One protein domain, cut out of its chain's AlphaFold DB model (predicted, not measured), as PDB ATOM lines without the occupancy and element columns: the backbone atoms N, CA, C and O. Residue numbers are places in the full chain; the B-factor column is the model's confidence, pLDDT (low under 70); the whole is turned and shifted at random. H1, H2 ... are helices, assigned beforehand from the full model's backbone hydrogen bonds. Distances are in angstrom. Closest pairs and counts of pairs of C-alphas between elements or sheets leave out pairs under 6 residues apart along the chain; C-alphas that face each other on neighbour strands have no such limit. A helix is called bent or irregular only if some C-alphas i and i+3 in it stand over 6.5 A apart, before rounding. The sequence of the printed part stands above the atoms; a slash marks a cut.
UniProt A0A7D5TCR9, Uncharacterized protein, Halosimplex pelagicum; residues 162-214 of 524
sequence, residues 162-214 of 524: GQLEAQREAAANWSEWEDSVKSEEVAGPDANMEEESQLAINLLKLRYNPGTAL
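Overview. This is residues 162 to 214 of the 524 residues of an uncharacterized protein of Halosimplex pelagicum (UniProt A0A7D5TCR9). What shape do these atoms make? Two helices, H1 and then H2, meet near their ends in an open L, with the long link of residues 182 to 192 looping round at the corner and the short helix H3 at the far end of H2. Residues 162 to 176 of H1 stick out as a free arm. What is it made of, and how large is it? The printed part has 53 residues with three named helices in the order H1, H2, H3 and no named strand, and its class is all helix. It is loose, with a radius of gyration of the C-alphas of 14.2 A, and flat, spanning 42 by 29 by 15 A.

Along the chain. Where does the first helix run? H1 holds residues 162 to 181, from C-alpha 162 at (159.832, 134.907, 112.199) to C-alpha 181 at (143.760, 141.653, 134.631), a length of 28.4 A. Where is the second? H2 holds residues 193 to 208 and is 22.3 A long, beginning with C-alpha 193 at (150.028, 146.325, 135.569). What ends the printed part? H3 holds residues 210 to 214, is 7.8 A long and ends with C-alpha 214 at (159.820, 133.740, 155.368). It is neither bent nor irregular, but only just: C-alphas 210 and 213 are 6.2 A apart.

Arrangement. How does H1 stand to H2? They only just touch, with 3 pairs of C-alphas within 8 A, through residues 178 to 181 of H1 and 193 to 196 of H2 alone. The closest C-alphas are those of Glu 178 and Met 193, 7.1 A apart, and the lines of the helices are about perpendicular, at 90 degrees. Where does H3 come in? H2, with residues 205 to 206 alone, and H3 only just touch, with 3 pairs of C-alphas within 8 A, and only at the corner by their link; the closest C-alphas are those of Leu 206 and Ala 213, 6.7 A apart. H1 and H3 are apart. What do the backbone N and O atoms show? In H1 and H2 every O i to N i+4 pair is within hydrogen-bond range. In H3 0 of 1 such pairs is within range, beside 1 of 2 O i to N i+3 pairs.

Size, cuts and confidence. How far does it reach? The two C-alphas farthest apart, those of Gly 162 and Leu 214, are 43.2 A apart. Is it unbroken, and how long are the links? The printed part has no cut; the link from H1 to H2 is long, with 11 residues, and that from H2 to H3 is tight, with 1 residue. Where is the model's confidence low? The mean pLDDT of the printed part is 74.2, and 16 residues are under 70: residues 162, 185, 200 and 202 to 214.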
ATOM      1  N   GLY A 162     160.162 135.786 111.067       68.88
ATOM      2  CA  GLY A 162     159.832 134.907 112.199       68.88
ATOM      3  C   GLY A 162     159.935 135.591 113.570       68.88
ATOM      4  O   GLY A 162     159.176 135.265 114.475       68.88
ATOM      5  N   GLN A 163     160.830 136.575 113.723       72.00
ATOM      6  CA  GLN A 163     160.906 137.391 114.940       72.00
ATOM      7  C   GLN A 163     159.791 138.437 114.990       72.00
ATOM      8  O   GLN A 163     159.304 138.739 116.073       72.00
ATOM      9  N   LEU A 164     159.368 138.968 113.838       72.88
ATOM     10  CA  LEU A 164     158.241 139.895 113.761       72.88
ATOM     11  C   LEU A 164     156.933 139.211 114.169       72.88
ATOM     12  O   LEU A 164     156.160 139.793 114.924       72.88
ATOM     13  N   GLU A 165     156.702 137.983 113.705       72.44
ATOM     14  CA  GLU A 165     155.510 137.222 114.085       72.44
ATOM     15  C   GLU A 165     155.530 136.864 115.574       72.44
ATOM     16  O   GLU A 165     154.564 137.141 116.273       72.44
ATOM     17  N   ALA A 166     156.668 136.395 116.097       71.62
ATOM     18  CA  ALA A 166     156.822 136.134 117.529       71.62
ATOM     19  C   ALA A 166     156.636 137.400 118.389       71.62
ATOM     20  O   ALA A 166     156.066 137.333 119.473       71.62
ATOM     21  N   GLN A 167     157.093 138.567 117.919       77.00
ATOM     22  CA  GLN A 167     156.859 139.841 118.608       77.00
ATOM     23  C   GLN A 167     155.390 140.268 118.554       77.00
ATOM     24  O   GLN A 167     154.889 140.817 119.534       77.00
ATOM     25  N   ARG A 168     154.693 140.020 117.441       78.38
ATOM     26  CA  ARG A 168     153.254 140.291 117.312       78.38
ATOM     27  C   ARG A 168     152.427 139.372 118.197       78.38
ATOM     28  O   ARG A 168     151.535 139.859 118.878       78.38
ATOM     29  N   GLU A 169     152.753 138.086 118.225       80.75
ATOM     30  CA  GLU A 169     152.118 137.101 119.098       80.75
ATOM     31  C   GLU A 169     152.370 137.436 120.572       80.75
ATOM     32  O   GLU A 169     151.435 137.485 121.363       80.75
ATOM     33  N   ALA A 170     153.609 137.780 120.942       73.75
ATOM     34  CA  ALA A 170     153.925 138.221 122.298       73.75
ATOM     35  C   ALA A 170     153.162 139.497 122.685       73.75
ATOM     36  O   ALA A 170     152.646 139.579 123.794       73.75
ATOM     37  N   ALA A 171     153.055 140.473 121.778       79.25
ATOM     38  CA  ALA A 171     152.284 141.691 122.015       79.25
ATOM     39  C   ALA A 171     150.780 141.409 122.154       79.25
ATOM     40  O   ALA A 171     150.137 141.991 123.024       79.25
ATOM     41  N   ALA A 172     150.228 140.500 121.342       82.69
ATOM     42  CA  ALA A 172     148.833 140.077 121.433       82.69
ATOM     43  C   ALA A 172     148.550 139.362 122.762       82.69
ATOM     44  O   ALA A 172     147.630 139.753 123.470       82.69
ATOM     45  N   ASN A 173     149.400 138.408 123.150       82.56
ATOM     46  CA  ASN A 173     149.290 137.700 124.427       82.56
ATOM     47  C   ASN A 173     149.408 138.658 125.621       82.56
ATOM     48  O   ASN A 173     148.731 138.481 126.631       82.56
ATOM     49  N   TRP A 174     150.263 139.682 125.521       82.19
ATOM     50  CA  TRP A 174     150.410 140.684 126.575       82.19
ATOM     51  C   TRP A 174     149.193 141.599 126.679       82.19
ATOM     52  O   TRP A 174     148.758 141.895 127.787       82.19
ATOM     53  N   SER A 175     148.617 141.989 125.539       84.69
ATOM     54  CA  SER A 175     147.365 142.750 125.490       84.69
ATOM     55  C   SER A 175     146.199 141.948 126.064       84.69
ATOM     56  O   SER A 175     145.439 142.476 126.861       84.69
ATOM     57  N   GLU A 176     146.073 140.668 125.705       85.12
ATOM     58  CA  GLU A 176     145.016 139.788 126.215       85.12
ATOM     59  C   GLU A 176     145.143 139.569 127.729       85.12
ATOM     60  O   GLU A 176     144.156 139.615 128.464       85.12
ATOM     61  N   TRP A 177     146.372 139.386 128.216       81.44
ATOM     62  CA  TRP A 177     146.641 139.301 129.646       81.44
ATOM     63  C   TRP A 177     146.319 140.615 130.374       81.44
ATOM     64  O   TRP A 177     145.679 140.585 131.425       81.44
ATOM     65  N   GLU A 178     146.713 141.764 129.819       83.44
ATOM     66  CA  GLU A 178     146.400 143.085 130.374       83.44
ATOM     67  C   GLU A 178     144.887 143.331 130.451       83.44
ATOM     68  O   GLU A 178     144.392 143.744 131.502       83.44
ATOM     69  N   ASP A 179     144.151 143.006 129.388       83.44
ATOM     70  CA  ASP A 179     142.692 143.125 129.340       83.44
ATOM     71  C   ASP A 179     142.012 142.203 130.367       83.44
ATOM     72  O   ASP A 179     141.051 142.601 131.030       83.44
ATOM     73  N   SER A 180     142.536 140.988 130.558       81.69
ATOM     74  CA  SER A 180     142.038 140.050 131.568       81.69
ATOM     75  C   SER A 180     142.266 140.555 132.997       81.69
ATOM     76  O   SER A 180     141.350 140.492 133.818       81.69
ATOM     77  N   VAL A 181     143.447 141.102 133.300       79.50
ATOM     78  CA  VAL A 181     143.760 141.653 134.631       79.50
ATOM     79  C   VAL A 181     142.924 142.902 134.925       79.50
ATOM     80  O   VAL A 181     142.405 143.044 136.033       79.50
ATOM     81  N   LYS A 182     142.734 143.774 133.929       81.69
ATOM     82  CA  LYS A 182     141.920 144.996 134.046       81.69
ATOM     83  C   LYS A 182     140.411 144.759 134.003       81.69
ATOM     84  O   LYS A 182     139.637 145.711 134.124       81.69
ATOM     85  N   SER A 183     139.965 143.516 133.840       82.81
ATOM     86  CA  SER A 183     138.548 143.181 133.964       82.81
ATOM     87  C   SER A 183     138.031 143.472 135.382       82.81
ATOM     88  O   SER A 183     138.776 143.395 136.364       82.81
ATOM     89  N   GLU A 184     136.737 143.795 135.507       73.38
ATOM     90  CA  GLU A 184     136.084 144.043 136.808       73.38
ATOM     91  C   GLU A 184     136.151 142.833 137.756       73.38
ATOM     92  O   GLU A 184     136.027 142.996 138.968       73.38
ATOM     93  N   GLU A 185     136.369 141.631 137.219       69.50
ATOM     94  CA  GLU A 185     136.409 140.381 137.980       69.50
ATOM     95  C   GLU A 185     137.765 140.115 138.654       69.50
ATOM     96  O   GLU A 185     137.813 139.367 139.631       69.50
ATOM     97  N   VAL A 186     138.861 140.706 138.154       73.00
ATOM     98  CA  VAL A 186     140.229 140.403 138.613       73.00
ATOM     99  C   VAL A 186     140.812 141.538 139.458       73.00
ATOM    100  O   VAL A 186     140.916 141.388 140.674       73.00
ATOM    101  N   ALA A 187     141.195 142.663 138.843       74.25
ATOM    102  CA  ALA A 187     141.795 143.806 139.546       74.25
ATOM    103  C   ALA A 187     141.110 145.152 139.230       74.25
ATOM    104  O   ALA A 187     141.369 146.152 139.904       74.25
ATOM    105  N   GLY A 188     140.194 145.177 138.257       80.50
ATOM    106  CA  GLY A 188     139.436 146.360 137.858       80.50
ATOM    107  C   GLY A 188     140.142 147.248 136.819       80.50
ATOM    108  O   GLY A 188     141.347 147.132 136.591       80.50
ATOM    109  N   PRO A 189     139.401 148.177 136.186       80.69
ATOM    110  CA  PRO A 189     139.873 148.930 135.017       80.69
ATOM    111  C   PRO A 189     141.044 149.887 135.296       80.69
ATOM    112  O   PRO A 189     141.782 150.234 134.374       80.69
ATOM    113  N   ASP A 190     141.246 150.279 136.557       81.50
ATOM    114  CA  ASP A 190     142.329 151.171 136.998       81.50
ATOM    115  C   ASP A 190     143.568 150.407 137.520       81.50
ATOM    116  O   ASP A 190     144.446 151.003 138.151       81.50
ATOM    117  N   ALA A 191     143.654 149.091 137.283       77.50
ATOM    118  CA  ALA A 191     144.742 148.259 137.791       77.50
ATOM    119  C   ALA A 191     146.121 148.681 137.249       77.50
ATOM    120  O   ALA A 191     146.325 148.902 136.048       77.50
ATOM    121  N   ASN A 192     147.098 148.757 138.155       84.00
ATOM    122  CA  ASN A 192     148.488 149.030 137.820       84.00
ATOM    123  C   ASN A 192     149.197 147.727 137.423       84.00
ATOM    124  O   ASN A 192     149.542 146.910 138.274       84.00
ATOM    125  N   MET A 193     149.461 147.560 136.127       77.94
ATOM    126  CA  MET A 193     150.028 146.325 135.569       77.94
ATOM    127  C   MET A 193     151.400 145.942 136.143       77.94
ATOM    128  O   MET A 193     151.722 144.756 136.230       77.94
ATOM    129  N   GLU A 194     152.206 146.915 136.574       77.38
ATOM    130  CA  GLU A 194     153.499 146.642 137.218       77.38
ATOM    131  C   GLU A 194     153.304 146.035 138.617       77.38
ATOM    132  O   GLU A 194     153.985 145.090 139.005       77.38
ATOM    133  N   GLU A 195     152.327 146.543 139.367       75.56
ATOM    134  CA  GLU A 195     152.015 146.061 140.712       75.56
ATOM    135  C   GLU A 195     151.360 144.673 140.663       75.56
ATOM    136  O   GLU A 195     151.782 143.765 141.382       75.56
ATOM    137  N   GLU A 196     150.416 144.474 139.741       74.81
ATOM    138  CA  GLU A 196     149.713 143.201 139.557       74.81
ATOM    139  C   GLU A 196     150.622 142.096 139.002       74.81
ATOM    140  O   GLU A 196     150.591 140.961 139.484       74.81
ATOM    141  N   SER A 197     151.504 142.406 138.043       73.75
ATOM    142  CA  SER A 197     152.506 141.438 137.567       73.75
ATOM    143  C   SER A 197     153.468 141.039 138.682       73.75
ATOM    144  O   SER A 197     153.794 139.856 138.839       73.75
ATOM    145  N   GLN A 198     153.902 141.995 139.504       72.69
ATOM    146  CA  GLN A 198     154.801 141.707 140.608       72.69
ATOM    147  C   GLN A 198     154.112 140.894 141.711       72.69
ATOM    148  O   GLN A 198     154.723 139.971 142.264       72.69
ATOM    149  N   LEU A 199     152.833 141.160 141.982       73.06
ATOM    150  CA  LEU A 199     151.991 140.360 142.867       73.06
ATOM    151  C   LEU A 199     151.803 138.936 142.327       73.06
ATOM    152  O   LEU A 199     152.033 137.979 143.067       73.06
ATOM    153  N   ALA A 200     151.501 138.770 141.039       69.81
ATOM    154  CA  ALA A 200     151.367 137.466 140.393       69.81
ATOM    155  C   ALA A 200     152.671 136.654 140.457       69.81
ATOM    156  O   ALA A 200     152.655 135.476 140.820       69.81
ATOM    157  N   ILE A 201     153.823 137.283 140.196       71.88
ATOM    158  CA  ILE A 201     155.142 136.649 140.332       71.88
ATOM    159  C   ILE A 201     155.407 136.245 141.786       71.88
ATOM    160  O   ILE A 201     155.939 135.163 142.041       71.88
ATOM    161  N   ASN A 202     155.041 137.089 142.751       65.19
ATOM    162  CA  ASN A 202     155.209 136.789 144.170       65.19
ATOM    163  C   ASN A 202     154.297 135.640 144.623       65.19
ATOM    164  O   ASN A 202     154.761 134.762 145.348       65.19
ATOM    165  N   LEU A 203     153.051 135.580 144.148       69.56
ATOM    166  CA  LEU A 203     152.135 134.461 144.389       69.56
ATOM    167  C   LEU A 203     152.625 133.169 143.731       69.56
ATOM    168  O   LEU A 203     152.564 132.103 144.343       69.56
ATOM    169  N   LEU A 204     153.174 133.250 142.519       69.19
ATOM    170  CA  LEU A 204     153.763 132.103 141.835       69.19
ATOM    171  C   LEU A 204     154.980 131.575 142.612       69.19
ATOM    172  O   LEU A 204     155.097 130.374 142.857       69.19
ATOM    173  N   LYS A 205     155.854 132.474 143.078       66.88
ATOM    174  CA  LYS A 205     156.980 132.133 143.959       66.88
ATOM    175  C   LYS A 205     156.507 131.536 145.283       66.88
ATOM    176  O   LYS A 205     157.120 130.580 145.748       66.88
ATOM    177  N   LEU A 206     155.411 132.033 145.854       66.75
ATOM    178  CA  LEU A 206     154.805 131.493 147.072       66.75
ATOM    179  C   LEU A 206     154.254 130.075 146.855       66.75
ATOM    180  O   LEU A 206     154.448 129.209 147.705       66.75
ATOM    181  N   ARG A 207     153.615 129.820 145.706       69.25
ATOM    182  CA  ARG A 207     153.076 128.504 145.331       69.25
ATOM    183  C   ARG A 207     154.176 127.454 145.192       69.25
ATOM    184  O   ARG A 207     154.000 126.334 145.659       69.25
ATOM    185  N   TYR A 208     155.290 127.805 144.551       68.94
ATOM    186  CA  TYR A 208     156.384 126.859 144.303       68.94
ATOM    187  C   TYR A 208     157.416 126.797 145.433       68.94
ATOM    188  O   TYR A 208     158.058 125.768 145.607       68.94
ATOM    189  N   ASN A 209     157.572 127.866 146.216       64.56
ATOM    190  CA  ASN A 209     158.518 127.955 147.325       64.56
ATOM    191  C   ASN A 209     157.920 128.758 148.495       64.56
ATOM    192  O   ASN A 209     158.349 129.892 148.749       64.56
ATOM    193  N   PRO A 210     156.992 128.176 149.276       60.03
ATOM    194  CA  PRO A 210     156.312 128.877 150.373       60.03
ATOM    195  C   PRO A 210     157.276 129.396 151.456       60.03
ATOM    196  O   PRO A 210     156.964 130.349 152.166       60.03
ATOM    197  N   GLY A 211     158.482 128.822 151.554       60.47
ATOM    198  CA  GLY A 211     159.529 129.267 152.478       60.47
ATOM    199  C   GLY A 211     160.248 130.566 152.085       60.47
ATOM    200  O   GLY A 211     160.859 131.191 152.946       60.47
ATOM    201  N   THR A 212     160.171 131.018 150.827       59.53
ATOM    202  CA  THR A 212     160.854 132.257 150.386       59.53
ATOM    203  C   THR A 212     160.193 133.532 150.911       59.53
ATOM    204  O   THR A 212     160.873 134.536 151.115       59.53
ATOM    205  N   ALA A 213     158.900 133.480 151.245       56.75
ATOM    206  CA  ALA A 213     158.209 134.562 151.949       56.75
ATOM    207  C   ALA A 213     158.678 134.736 153.408       56.75
ATOM    208  O   ALA A 213     158.456 135.785 154.009       56.75
ATOM    209  N   LEU A 214     159.354 133.730 153.979       57.94
ATOM    210  CA  LEU A 214     159.820 133.740 155.368       57.94
ATOM    211  C   LEU A 214     161.234 134.323 155.539       57.94
ATOM    212  O   LEU A 214     161.672 134.509 156.677       57.94
TER     213      LEU A 214